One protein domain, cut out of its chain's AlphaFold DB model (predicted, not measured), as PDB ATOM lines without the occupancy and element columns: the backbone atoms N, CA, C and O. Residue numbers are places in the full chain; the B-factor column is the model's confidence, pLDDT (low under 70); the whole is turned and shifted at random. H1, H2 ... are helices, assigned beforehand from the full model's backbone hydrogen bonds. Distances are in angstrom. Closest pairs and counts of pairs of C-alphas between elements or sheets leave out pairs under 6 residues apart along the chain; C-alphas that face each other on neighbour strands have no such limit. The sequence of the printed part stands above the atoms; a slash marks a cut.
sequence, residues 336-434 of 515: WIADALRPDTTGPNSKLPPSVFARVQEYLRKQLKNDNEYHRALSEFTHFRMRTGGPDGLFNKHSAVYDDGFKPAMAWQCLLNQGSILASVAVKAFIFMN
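What this domain is: This is residues 336 to 434 of the 515 residues of an uncharacterized protein of Metarhizium anisopliae BRIP 53293 (UniProt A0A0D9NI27). What shape do these atoms make? Two helical hairpins, H2 with H3 and H4 with H5, are joined in a compact body where H3 crosses H5, and the short H1 bridges from H2 to H5. H1, H2, H3 and H5 thus make a small ring of contacts, with H4 packed on H5 and a long loop, residues 387 to 407, running from H3 to H4. What is it built of, and how large is it? The printed part has 99 residues with five named helices, in the order H1 to H5, and no named strand; its class is all helix. It is compact, with a radius of gyration of the C-alphas of 12.2 A, and rounded, spanning 31 by 29 by 26 A.

Where its parts are: Where do the first helices lie? H1 is residues 336 to 340, 6.1 A long, with C-alpha 336 at (313.514, 216.725, 225.265). H2 is residues 354 to 367, 20.1 A long, and H3, the longest, is residues 371 to 386, 22.4 A, with C-alpha 371 at (334.664, 216.598, 228.925). Which helices follow? H4 is residues 408 to 417, 14.4 A long. H5 is residues 421 to 431, 15.2 A long, with C-alpha 431 at (318.360, 214.452, 211.389).

How they stand to each other: What does the hub, H5, touch? H5 touches H1, closest at the C-alphas of Ala 338 and Ala 429, 5.4 A apart. It touches H3, closest at the C-alphas of Ala 377 and Leu 422, 4.6 A, and is only just about perpendicular to it at 72 degrees. It forms a hairpin with H4, opposite ways at 37 degrees, only just a steep tilt, closest at the C-alphas of Leu 416 and Ala 423, 4.8 A. How does H2 stand? H2 and H3 form a hairpin, opposite ways at a steep tilt of 41 degrees; residues 361 to 365 of H2 touch residues 371 to 378 of H3, closest at the C-alphas of Arg 365 and Tyr 374, 5.8 A. H2 also touches H1, closest at the C-alphas of Ile 337 and Val 360, 5.7 A. What do the backbones show? In H1, H2, H3 and H4 every O i to N i+4 pair is within hydrogen-bond range; in H5, 6 of 7 are.

The domain as a whole: Which links are long? H1 to H2, with 13 residues between, and H3 to H4, with 21. How far does it reach? The two C-alphas farthest apart, those of Asp 371 and Gly 405, are 34.5 A apart, and the printed part has no cut. Where is confidence low? Residue 391, residues 404 to 407 and residues 430 to 434 are under 70.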
ATOM      1  N   TRP A 336     313.266 215.595 224.366       87.31
ATOM      2  CA  TRP A 336     313.514 216.725 225.265       87.31
ATOM      3  C   TRP A 336     314.633 217.639 224.763       87.31
ATOM      4  O   TRP A 336     314.492 218.858 224.818       87.31
ATOM      5  N   ILE A 337     315.731 217.075 224.251       88.25
ATOM      6  CA  ILE A 337     316.818 217.872 223.673       88.25
ATOM      7  C   ILE A 337     316.389 218.529 222.359       88.25
ATOM      8  O   ILE A 337     316.702 219.699 222.159       88.25
ATOM      9  N   ALA A 338     315.644 217.832 221.491       85.81
ATOM     10  CA  ALA A 338     315.169 218.398 220.233       85.81
ATOM     11  C   ALA A 338     314.235 219.592 220.480       85.81
ATOM     12  O   ALA A 338     314.415 220.640 219.863       85.81
ATOM     13  N   ASP A 339     313.312 219.485 221.443       89.00
ATOM     14  CA  ASP A 339     312.458 220.608 221.848       89.00
ATOM     15  C   ASP A 339     313.268 221.767 222.463       89.00
ATOM     16  O   ASP A 339     313.067 222.933 222.121       89.00
ATOM     17  N   ALA A 340     314.265 221.465 223.301       91.50
ATOM     18  CA  ALA A 340     315.140 222.480 223.896       91.50
ATOM     19  C   ALA A 340     316.026 223.213 222.866       91.50
ATOM     20  O   ALA A 340     316.415 224.367 223.094       91.50
ATOM     21  N   LEU A 341     316.338 222.551 221.748       90.81
ATOM     22  CA  LEU A 341     317.134 223.056 220.626       90.81
ATOM     23  C   LEU A 341     316.294 223.741 219.536       90.81
ATOM     24  O   LEU A 341     316.810 224.095 218.474       90.81
ATOM     25  N   ARG A 342     315.004 223.962 219.783       88.06
ATOM     26  CA  ARG A 342     314.156 224.735 218.883       88.06
ATOM     27  C   ARG A 342     314.489 226.229 218.916       88.06
ATOM     28  O   ARG A 342     314.487 226.821 219.997       88.06
ATOM     29  N   PRO A 343     314.729 226.875 217.763       85.88
ATOM     30  CA  PRO A 343     315.050 228.300 217.726       85.88
ATOM     31  C   PRO A 343     313.932 229.208 218.244       85.88
ATOM     32  O   PRO A 343     314.207 230.193 218.937       85.88
ATOM     33  N   ASP A 344     312.676 228.866 217.965       84.25
ATOM     34  CA  ASP A 344     311.495 229.639 218.359       84.25
ATOM     35  C   ASP A 344     311.248 229.623 219.874       84.25
ATOM     36  O   ASP A 344     310.571 230.499 220.406       84.25
ATOM     37  N   THR A 345     311.883 228.700 220.605       85.81
ATOM     38  CA  THR A 345     311.812 228.645 222.070       85.81
ATOM     39  C   THR A 345     312.974 229.371 222.755       85.81
ATOM     40  O   THR A 345     313.098 229.273 223.974       85.81
ATOM     41  N   THR A 346     313.837 230.096 222.032       87.25
ATOM     42  CA  THR A 346     315.014 230.805 222.587       87.25
ATOM     43  C   THR A 346     314.772 232.298 222.827       87.25
ATOM     44  O   THR A 346     313.881 232.902 222.237       87.25
ATOM     45  N   GLY A 347     315.573 232.913 223.700       82.31
ATOM     46  CA  GLY A 347     315.476 234.326 224.057       82.31
ATOM     47  C   GLY A 347     315.826 234.598 225.527       82.31
ATOM     48  O   GLY A 347     315.925 233.673 226.335       82.31
ATOM     49  N   PRO A 348     315.983 235.878 225.914       72.81
ATOM     50  CA  PRO A 348     316.407 236.263 227.266       72.81
ATOM     51  C   PRO A 348     315.427 235.837 228.372       72.81
ATOM     52  O   PRO A 348     315.841 235.624 229.510       72.81
ATOM     53  N   ASN A 349     314.147 235.650 228.034       77.69
ATOM     54  CA  ASN A 349     313.108 235.203 228.969       77.69
ATOM     55  C   ASN A 349     312.805 233.700 228.865       77.69
ATOM     56  O   ASN A 349     311.974 233.186 229.609       77.69
ATOM     57  N   SER A 350     313.491 232.975 227.984       79.06
ATOM     58  CA  SER A 350     313.153 231.597 227.635       79.06
ATOM     59  C   SER A 350     313.948 230.591 228.472       79.06
ATOM     60  O   SER A 350     314.669 229.735 227.954       79.06
ATOM     61  N   LYS A 351     313.872 230.714 229.800       82.62
ATOM     62  CA  LYS A 351     314.576 229.801 230.711       82.62
ATOM     63  C   LYS A 351     313.925 228.422 230.692       82.62
ATOM     64  O   LYS A 351     312.710 228.303 230.803       82.62
ATOM     65  N   LEU A 352     314.750 227.385 230.585       87.44
ATOM     66  CA  LEU A 352     314.275 226.012 230.720       87.44
ATOM     67  C   LEU A 352     314.031 225.681 232.197       87.44
ATOM     68  O   LEU A 352     314.797 226.135 233.053       87.44
ATOM     69  N   PRO A 353     313.013 224.859 232.510       88.88
ATOM     70  CA  PRO A 353     312.861 224.296 233.842       88.88
ATOM     71  C   PRO A 353     314.136 223.546 234.269       88.88
ATOM     72  O   PRO A 353     314.752 222.883 233.426       88.88
ATOM     73  N   PRO A 354     314.521 223.570 235.561       90.62
ATOM     74  CA  PRO A 354     315.735 222.899 236.034       90.62
ATOM     75  C   PRO A 354     315.801 221.409 235.677       90.62
ATOM     76  O   PRO A 354     316.860 220.903 235.317       90.62
ATOM     77  N   SER A 355     314.661 220.714 235.711       87.62
ATOM     78  CA  SER A 355     314.553 219.300 235.334       87.62
ATOM     79  C   SER A 355     314.849 219.052 233.851       87.62
ATOM     80  O   SER A 355     315.498 218.067 233.513       87.62
ATOM     81  N   VAL A 356     314.413 219.952 232.966       89.44
ATOM     82  CA  VAL A 356     314.691 219.867 231.525       89.44
ATOM     83  C   VAL A 356     316.159 220.183 231.258       89.44
ATOM     84  O   VAL A 356     316.813 219.471 230.504       89.44
ATOM     85  N   PHE A 357     316.710 221.200 231.925       91.00
ATOM     86  CA  PHE A 357     318.127 221.533 231.796       91.00
ATOM     87  C   PHE A 357     319.036 220.378 232.248       91.00
ATOM     88  O   PHE A 357     319.998 220.055 231.555       91.00
ATOM     89  N   ALA A 358     318.690 219.689 233.340       91.12
ATOM     90  CA  ALA A 358     319.413 218.501 233.794       91.12
ATOM     91  C   ALA A 358     319.413 217.377 232.739       91.12
ATOM     92  O   ALA A 358     320.462 216.792 232.471       91.12
ATOM     93  N   ARG A 359     318.273 217.130 232.072       90.50
ATOM     94  CA  ARG A 359     318.189 216.169 230.954       90.50
ATOM     95  C   ARG A 359     319.084 216.568 229.782       90.50
ATOM     96  O   ARG A 359     319.754 215.712 229.213       90.50
ATOM     97  N   VAL A 360     319.142 217.859 229.444       90.81
ATOM     98  CA  VAL A 360     320.049 218.369 228.402       90.81
ATOM     99  C   VAL A 360     321.507 218.099 228.772       90.81
ATOM    100  O   VAL A 360     322.267 217.596 227.946       90.81
ATOM    101  N   GLN A 361     321.899 218.389 230.014       92.25
ATOM    102  CA  GLN A 361     323.257 218.126 230.489       92.25
ATOM    103  C   GLN A 361     323.609 216.636 230.410       92.25
ATOM    104  O   GLN A 361     324.694 216.295 229.943       92.25
ATOM    105  N   GLU A 362     322.705 215.755 230.834       90.44
ATOM    106  CA  GLU A 362     322.910 214.310 230.769       90.44
ATOM    107  C   GLU A 362     323.017 213.816 229.320       90.44
ATOM    108  O   GLU A 362     323.922 213.046 228.993       90.44
ATOM    109  N   TYR A 363     322.146 214.303 228.433       88.75
ATOM    110  CA  TYR A 363     322.158 213.933 227.022       88.75
ATOM    111  C   TYR A 363     323.457 214.361 226.330       88.75
ATOM    112  O   TYR A 363     324.116 213.538 225.697       88.75
ATOM    113  N   LEU A 364     323.882 215.619 226.503       90.38
ATOM    114  CA  LEU A 364     325.148 216.112 225.949       90.38
ATOM    115  C   LEU A 364     326.341 215.298 226.461       90.38
ATOM    116  O   LEU A 364     327.240 214.977 225.690       90.38
ATOM    117  N   ARG A 365     326.334 214.924 227.745       89.88
ATOM    118  CA  ARG A 365     327.403 214.124 228.357       89.88
ATOM    119  C   ARG A 365     327.468 212.700 227.799       89.88
ATOM    120  O   ARG A 365     328.560 212.157 227.708       89.88
ATOM    121  N   LYS A 366     326.332 212.110 227.409       86.75
ATOM    122  CA  LYS A 366     326.277 210.794 226.742       86.75
ATOM    123  C   LYS A 366     326.721 210.853 225.277       86.75
ATOM    124  O   LYS A 366     327.309 209.901 224.784       86.75
ATOM    125  N   GLN A 367     326.423 211.950 224.582       82.31
ATOM    126  CA  GLN A 367     326.641 212.067 223.134       82.31
ATOM    127  C   GLN A 367     328.056 212.506 222.732       82.31
ATOM    128  O   GLN A 367     328.431 212.364 221.564       82.31
ATOM    129  N   LEU A 368     328.825 213.069 223.665       87.25
ATOM    130  CA  LEU A 368     330.132 213.673 223.404       87.25
ATOM    131  C   LEU A 368     331.249 212.841 224.032       87.25
ATOM    132  O   LEU A 368     331.085 212.252 225.097       87.25
ATOM    133  N   LYS A 369     332.400 212.774 223.353       82.31
ATOM    134  CA  LYS A 369     333.440 211.779 223.664       82.31
ATOM    135  C   LYS A 369     334.302 212.150 224.865       82.31
ATOM    136  O   LYS A 369     334.935 211.281 225.457       82.31
ATOM    137  N   ASN A 370     334.397 213.440 225.176       90.06
ATOM    138  CA  ASN A 370     335.275 213.961 226.215       90.06
ATOM    139  C   ASN A 370     334.666 215.185 226.912       90.06
ATOM    140  O   ASN A 370     333.778 215.854 226.376       90.06
ATOM    141  N   ASP A 371     335.175 215.493 228.108       91.19
ATOM    142  CA  ASP A 371     334.664 216.598 228.925       91.19
ATOM    143  C   ASP A 371     334.866 217.971 228.254       91.19
ATOM    144  O   ASP A 371     334.043 218.867 228.433       91.19
ATOM    145  N   ASN A 372     335.899 218.148 227.421       92.00
ATOM    146  CA  ASN A 372     336.135 219.412 226.711       92.00
ATOM    147  C   ASN A 372     335.034 219.703 225.679       92.00
ATOM    148  O   ASN A 372     334.498 220.812 225.640       92.00
ATOM    149  N   GLU A 373     334.670 218.709 224.865       92.19
ATOM    150  CA  GLU A 373     333.543 218.787 223.933       92.19
ATOM    151  C   GLU A 373     332.235 219.033 224.680       92.19
ATOM    152  O   GLU A 373     331.463 219.905 224.282       92.19
ATOM    153  N   TYR A 374     332.012 218.325 225.791       94.06
ATOM    154  CA  TYR A 374     330.840 218.517 226.644       94.06
ATOM    155  C   TYR A 374     330.719 219.957 227.160       94.06
ATOM    156  O   TYR A 374     329.677 220.592 226.985       94.06
ATOM    157  N   HIS A 375     331.782 220.501 227.755       93.00
ATOM    158  CA  HIS A 375     331.780 221.866 228.279       93.00
ATOM    159  C   HIS A 375     331.605 222.907 227.171       93.00
ATOM    160  O   HIS A 375     330.872 223.883 227.358       93.00
ATOM    161  N   ARG A 376     332.216 222.686 225.998       91.94
ATOM    162  CA  ARG A 376     332.022 223.552 224.832       91.94
ATOM    163  C   ARG A 376     330.578 223.506 224.333       91.94
ATOM    164  O   ARG A 376     329.978 224.564 224.170       91.94
ATOM    165  N   ALA A 377     329.993 222.322 224.168       93.19
ATOM    166  CA  ALA A 377     328.606 222.170 223.733       93.19
ATOM    167  C   ALA A 377     327.611 222.785 224.726       93.19
ATOM    168  O   ALA A 377     326.647 223.421 224.312       93.19
ATOM    169  N   LEU A 378     327.849 222.652 226.035       93.62
ATOM    170  CA  LEU A 378     327.002 223.264 227.062       93.62
ATOM    171  C   LEU A 378     327.099 224.802 227.055       93.62
ATOM    172  O   LEU A 378     326.095 225.494 227.250       93.62
ATOM    173  N   SER A 379     328.295 225.339 226.796       92.31
ATOM    174  CA  SER A 379     328.503 226.775 226.586       92.31
ATOM    175  C   SER A 379     327.755 227.262 225.342       92.31
ATOM    176  O   SER A 379     326.930 228.173 225.429       92.31
ATOM    177  N   GLU A 380     327.950 226.592 224.203       93.44
ATOM    178  CA  GLU A 380     327.225 226.856 222.955       93.44
ATOM    179  C   GLU A 380     325.707 226.781 223.157       93.44
ATOM    180  O   GLU A 380     324.990 227.671 222.710       93.44
ATOM    181  N   PHE A 381     325.210 225.793 223.909       93.56
ATOM    182  CA  PHE A 381     323.789 225.652 224.229       93.56
ATOM    183  C   PHE A 381     323.264 226.851 225.014       93.56
ATOM    184  O   PHE A 381     322.202 227.388 224.706       93.56
ATOM    185  N   THR A 382     324.023 227.324 226.001       90.88
ATOM    186  CA  THR A 382     323.652 228.509 226.782       90.88
ATOM    187  C   THR A 382     323.589 229.753 225.892       90.88
ATOM    188  O   THR A 382     322.623 230.518 225.957       90.88
ATOM    189  N   HIS A 383     324.569 229.929 225.004       91.31
ATOM    190  CA  HIS A 383     324.597 231.037 224.050       91.31
ATOM    191  C   HIS A 383     323.491 230.955 223.000       91.31
ATOM    192  O   HIS A 383     322.918 231.989 222.658       91.31
ATOM    193  N   PHE A 384     323.146 229.750 222.549       91.94
ATOM    194  CA  PHE A 384     321.993 229.481 221.699       91.94
ATOM    195  C   PHE A 384     320.690 229.901 222.392       91.94
ATOM    196  O   PHE A 384     319.937 230.735 221.892       91.94
ATOM    197  N   ARG A 385     320.451 229.418 223.617       91.19
ATOM    198  CA  ARG A 385     319.240 229.757 224.381       91.19
ATOM    199  C   ARG A 385     319.119 231.261 224.645       91.19
ATOM    200  O   ARG A 385     318.005 231.778 224.631       91.19
ATOM    201  N   MET A 386     320.236 231.959 224.864       88.50
ATOM    202  CA  MET A 386     320.262 233.398 225.168       88.50
ATOM    203  C   MET A 386     320.409 234.314 223.941       88.50
ATOM    204  O   MET A 386     320.238 235.524 224.076       88.50
ATOM    205  N   ARG A 387     320.723 233.774 222.757       89.19
ATOM    206  CA  ARG A 387     321.028 234.520 221.519       89.19
ATOM    207  C   ARG A 387     322.184 235.531 221.644       89.19
ATOM    208  O   ARG A 387     322.134 236.627 221.084       89.19
ATOM    209  N   THR A 388     323.230 235.182 222.396       85.06
ATOM    210  CA  THR A 388     324.307 236.117 222.793       85.06
ATOM    211  C   THR A 388     325.588 236.038 221.959       85.06
ATOM    212  O   THR A 388     326.559 236.712 222.289       85.06
ATOM    213  N   GLY A 389     325.635 235.258 220.876       75.69
ATOM    214  CA  GLY A 389     326.825 235.167 220.012       75.69
ATOM    215  C   GLY A 389     327.808 234.075 220.414       75.69
ATOM    216  O   GLY A 389     328.270 233.349 219.543       75.69
ATOM    217  N   GLY A 390     328.063 233.875 221.705       70.94
ATOM    218  CA  GLY A 390     329.055 232.899 222.167       70.94
ATOM    219  C   GLY A 390     330.496 233.229 221.759       70.94
ATOM    220  O   GLY A 390     330.737 234.300 221.202       70.94
ATOM    221  N   PRO A 391     331.459 232.334 222.051       58.91
ATOM    222  CA  PRO A 391     332.890 232.591 221.845       58.91
ATOM    223  C   PRO A 391     333.257 232.863 220.382       58.91
ATOM    224  O   PRO A 391     334.085 233.724 220.104       58.91
ATOM    225  N   ASP A 392     332.576 232.178 219.461       70.88
ATOM    226  CA  ASP A 392     332.848 232.219 218.021       70.88
ATOM    227  C   ASP A 392     331.825 233.089 217.252       70.88
ATOM    228  O   ASP A 392     331.787 233.092 216.025       70.88
ATOM    229  N   GLY A 393     330.939 233.807 217.956       79.44
ATOM    230  CA  GLY A 393     329.897 234.645 217.343       79.44
ATOM    231  C   GLY A 393     328.739 233.880 216.679       79.44
ATOM    232  O   GLY A 393     327.799 234.515 216.196       79.44
ATOM    233  N   LEU A 394     328.761 232.543 216.694       84.50
ATOM    234  CA  LEU A 394     327.837 231.643 215.988       84.50
ATOM    235  C   LEU A 394     326.359 231.798 216.376       84.50
ATOM    236  O   LEU A 394     325.481 231.613 215.538       84.50
ATOM    237  N   PHE A 395     326.061 232.160 217.627       88.88
ATOM    238  CA  PHE A 395     324.689 232.190 218.165       88.88
ATOM    239  C   PHE A 395     324.163 233.608 218.392       88.88
ATOM    240  O   PHE A 395     323.401 233.856 219.329       88.88
ATOM    241  N   ASN A 396     324.607 234.571 217.587       85.44
ATOM    242  CA  ASN A 396     324.148 235.952 217.708       85.44
ATOM    243  C   ASN A 396     322.718 236.095 217.156       85.44
ATOM    244  O   ASN A 396     322.242 235.235 216.420       85.44
ATOM    245  N   LYS A 397     322.029 237.194 217.476       81.81
ATOM    246  CA  LYS A 397     320.639 237.447 217.045       81.81
ATOM    247  C   LYS A 397     320.387 237.408 215.524       81.81
ATOM    248  O   LYS A 397     319.234 237.319 215.129       81.81
ATOM    249  N   HIS A 398     321.430 237.509 214.700       82.88
ATOM    250  CA  HIS A 398     321.386 237.434 213.236       82.88
ATOM    251  C   HIS A 398     321.898 236.091 212.692       82.88
ATOM    252  O   HIS A 398     322.128 235.960 211.493       82.88
ATOM    253  N   SER A 399     322.134 235.105 213.561       83.88
ATOM    254  CA  SER A 399     322.522 233.762 213.142       83.88
ATOM    255  C   SER A 399     321.405 233.104 212.335       83.88
ATOM    256  O   SER A 399     320.233 233.225 212.694       83.88
ATOM    257  N   ALA A 400     321.784 232.356 211.295       76.69
ATOM    258  CA  ALA A 400     320.858 231.624 210.428       76.69
ATOM    259  C   ALA A 400     319.963 230.642 211.201       76.69
ATOM    260  O   ALA A 400     318.877 230.309 210.746       76.69
ATOM    261  N   VAL A 401     320.385 230.209 212.396       82.00
ATOM    262  CA  VAL A 401     319.573 229.345 213.261       82.00
ATOM    263  C   VAL A 401     318.294 230.006 213.766       82.00
ATOM    264  O   VAL A 401     317.373 229.291 214.127       82.00
ATOM    265  N   TYR A 402     318.208 231.338 213.767       86.69
ATOM    266  CA  TYR A 402     317.010 232.086 214.171       86.69
ATOM    267  C   TYR A 402     316.262 232.718 212.993       86.69
ATOM    268  O   TYR A 402     315.375 233.536 213.224       86.69
ATOM    269  N   ASP A 403     316.658 232.413 211.759       79.31
ATOM    270  CA  ASP A 403     316.000 232.935 210.568       79.31
ATOM    271  C   ASP A 403     314.762 232.086 210.249       79.31
ATOM    272  O   ASP A 403     314.878 230.893 209.965       79.31
ATOM    273  N   ASP A 404     313.581 232.708 210.271       69.62
ATOM    274  CA  ASP A 404     312.300 232.060 209.958       69.62
ATOM    275  C   ASP A 404     312.239 231.533 208.507       69.62
ATOM    276  O   ASP A 404     311.390 230.705 208.175       69.62
ATOM    277  N   GLY A 405     313.141 231.992 207.630       66.56
ATOM    278  CA  GLY A 405     313.298 231.495 206.264       66.56
ATOM    279  C   GLY A 405     314.034 230.154 206.151       66.56
ATOM    280  O   GLY A 405     313.974 229.527 205.092       66.56
ATOM    281  N   PHE A 406     314.709 229.689 207.211       65.19
ATOM    282  CA  PHE A 406     315.452 228.426 207.219       65.19
ATOM    283  C   PHE A 406     314.730 227.340 208.019       65.19
ATOM    284  O   PHE A 406     314.303 227.538 209.156       65.19
ATOM    285  N   LYS A 407     314.673 226.120 207.465       69.25
ATOM    286  CA  LYS A 407     314.276 224.949 208.256       69.25
ATOM    287  C   LYS A 407     315.309 224.723 209.373       69.25
ATOM    288  O   LYS A 407     316.508 224.743 209.075       69.25
ATOM    289  N   PRO A 408     314.892 224.417 210.619       71.56
ATOM    290  CA  PRO A 408     315.817 224.216 211.738       71.56
ATOM    291  C   PRO A 408     316.949 223.222 211.443       71.56
ATOM    292  O   PRO A 408     318.094 223.481 211.794       71.56
ATOM    293  N   ALA A 409     316.658 222.124 210.736       70.56
ATOM    294  CA  ALA A 409     317.658 221.136 210.327       70.56
ATOM    295  C   ALA A 409     318.776 221.740 209.452       70.56
ATOM    296  O   ALA A 409     319.957 221.531 209.729       70.56
ATOM    297  N   MET A 410     318.423 222.559 208.455       71.56
ATOM    298  CA  MET A 410     319.389 223.232 207.575       71.56
ATOM    299  C   MET A 410     320.242 224.241 208.345       71.56
ATOM    300  O   MET A 410     321.457 224.306 208.171       71.56
ATOM    301  N   ALA A 411     319.608 225.006 209.230       79.50
ATOM    302  CA  ALA A 411     320.283 225.949 210.107       79.50
ATOM    303  C   ALA A 411     321.334 225.257 210.996       79.50
ATOM    304  O   ALA A 411     322.480 225.708 211.085       79.50
ATOM    305  N   TRP A 412     320.965 224.128 211.611       84.19
ATOM    306  CA  TRP A 412     321.887 223.313 212.398       84.19
ATOM    307  C   TRP A 412     323.003 222.709 211.539       84.19
ATOM    308  O   TRP A 412     324.156 222.714 211.965       84.19
ATOM    309  N   GLN A 413     322.714 222.287 210.307       80.06
ATOM    310  CA  GLN A 413     323.735 221.803 209.374       80.06
ATOM    311  C   GLN A 413     324.745 222.898 208.988       80.06
ATOM    312  O   GLN A 413     325.949 222.646 208.926       80.06
ATOM    313  N   CYS A 414     324.293 224.137 208.775       80.50
ATOM    314  CA  CYS A 414     325.185 225.267 208.519       80.50
ATOM    315  C   CYS A 414     326.125 225.532 209.701       80.50
ATOM    316  O   CYS A 414     327.319 225.744 209.496       80.50
ATOM    317  N   LEU A 415     325.610 225.481 210.933       85.50
ATOM    318  CA  LEU A 415     326.420 225.641 212.143       85.50
ATOM    319  C   LEU A 415     327.403 224.482 212.348       85.50
ATOM    320  O   LEU A 415     328.526 224.706 212.806       85.50
ATOM    321  N   LEU A 416     327.021 223.258 211.969       84.50
ATOM    322  CA  LEU A 416     327.918 222.104 211.982       84.50
ATOM    323  C   LEU A 416     329.110 222.330 211.043       84.50
ATOM    324  O   LEU A 416     330.255 222.136 211.446       84.50
ATOM    325  N   ASN A 417     328.858 222.839 209.835       81.06
ATOM    326  CA  ASN A 417     329.910 223.180 208.871       81.06
ATOM    327  C   ASN A 417     330.821 224.327 209.354       81.06
ATOM    328  O   ASN A 417     331.949 224.455 208.886       81.06
ATOM    329  N   GLN A 418     330.350 225.147 210.298       83.88
ATOM    330  CA  GLN A 418     331.125 226.209 210.953       83.88
ATOM    331  C   GLN A 418     331.868 225.722 212.212       83.88
ATOM    332  O   GLN A 418     332.539 226.512 212.872       83.88
ATOM    333  N   GLY A 419     331.785 224.427 212.540       85.12
ATOM    334  CA  GLY A 419     332.536 223.805 213.630       85.12
ATOM    335  C   GLY A 419     331.853 223.838 214.999       85.12
ATOM    336  O   GLY A 419     332.524 223.603 216.005       85.12
ATOM    337  N   SER A 420     330.543 224.113 215.064       89.94
ATOM    338  CA  SER A 420     329.790 224.027 216.323       89.94
ATOM    339  C   SER A 420     329.691 222.578 216.809       89.94
ATOM    340  O   SER A 420     329.200 221.690 216.105       89.94
ATOM    341  N   ILE A 421     330.109 222.349 218.056       90.69
ATOM    342  CA  ILE A 421     329.976 221.039 218.705       90.69
ATOM    343  C   ILE A 421     328.515 220.782 219.070       90.69
ATOM    344  O   ILE A 421     328.025 219.667 218.889       90.69
ATOM    345  N   LEU A 422     327.782 221.807 219.512       91.56
ATOM    346  CA  LEU A 422     326.349 221.693 219.753       91.56
ATOM    347  C   LEU A 422     325.601 221.296 218.480       91.56
ATOM    348  O   LEU A 422     324.736 220.426 218.537       91.56
ATOM    349  N   ALA A 423     325.960 221.878 217.334       88.62
ATOM    350  CA  ALA A 423     325.351 221.544 216.057       88.62
ATOM    351  C   ALA A 423     325.569 220.078 215.669       88.62
ATOM    352  O   ALA A 423     324.673 219.481 215.091       88.62
ATOM    353  N   SER A 424     326.686 219.454 216.058       84.56
ATOM    354  CA  SER A 424     326.898 218.012 215.845       84.56
ATOM    355  C   SER A 424     325.905 217.139 216.621       84.56
ATOM    356  O   SER A 424     325.538 216.056 216.167       84.56
ATOM    357  N   VAL A 425     325.430 217.621 217.775       85.94
ATOM    358  CA  VAL A 425     324.387 216.962 218.569       85.94
ATOM    359  C   VAL A 425     322.997 217.333 218.057       85.94
ATOM    360  O   VAL A 425     322.123 216.475 217.997       85.94
ATOM    361  N   ALA A 426     322.784 218.590 217.666       84.81
ATOM    362  CA  ALA A 426     321.512 219.062 217.136       84.81
ATOM    363  C   ALA A 426     321.186 218.404 215.795       84.81
ATOM    364  O   ALA A 426     320.096 217.880 215.630       84.81
ATOM    365  N   VAL A 427     322.145 218.328 214.872       75.62
ATOM    366  CA  VAL A 427     322.004 217.574 213.623       75.62
ATOM    367  C   VAL A 427     321.603 216.135 213.928       75.62
ATOM    368  O   VAL A 427     320.657 215.657 213.331       75.62
ATOM    369  N   LYS A 428     322.177 215.473 214.940       70.75
ATOM    370  CA  LYS A 428     321.647 214.172 215.375       70.75
ATOM    371  C   LYS A 428     320.203 214.277 215.860       70.75
ATOM    372  O   LYS A 428     319.336 213.639 215.303       70.75
ATOM    373  N   ALA A 429     319.884 215.148 216.807       71.75
ATOM    374  CA  ALA A 429     318.515 215.263 217.313       71.75
ATOM    375  C   ALA A 429     317.454 215.592 216.235       71.75
ATOM    376  O   ALA A 429     316.323 215.146 216.367       71.75
ATOM    377  N   PHE A 430     317.797 216.355 215.192       66.31
ATOM    378  CA  PHE A 430     316.879 216.785 214.128       66.31
ATOM    379  C   PHE A 430     316.969 215.949 212.837       66.31
ATOM    380  O   PHE A 430     316.063 216.048 212.013       66.31
ATOM    381  N   ILE A 431     318.046 215.177 212.638       56.59
ATOM    382  CA  ILE A 431     318.360 214.452 211.389       56.59
ATOM    383  C   ILE A 431     318.643 212.944 211.642       56.59
ATOM    384  O   ILE A 431     318.440 212.152 210.729       56.59
ATOM    385  N   PHE A 432     319.034 212.507 212.855       50.12
ATOM    386  CA  PHE A 432     319.423 211.117 213.211       50.12
ATOM    387  C   PHE A 432     318.832 210.589 214.552       50.12
ATOM    388  O   PHE A 432     319.232 211.028 215.631       50.12
ATOM    389  N   MET A 433     317.951 209.574 214.541       46.41
ATOM    390  CA  MET A 433     317.410 208.970 215.790       46.41
ATOM    391  C   MET A 433     318.201 207.782 216.403       46.41
ATOM    392  O   MET A 433     319.188 207.319 215.846       46.41
ATOM    393  N   ASN A 434     317.743 207.353 217.601       38.34
ATOM    394  CA  ASN A 434     318.428 206.979 218.863       38.34
ATOM    395  C   ASN A 434     318.671 205.464 219.135       38.34
ATOM    396  O   ASN A 434     317.862 204.609 218.781       38.34
TER     397      ASN A 434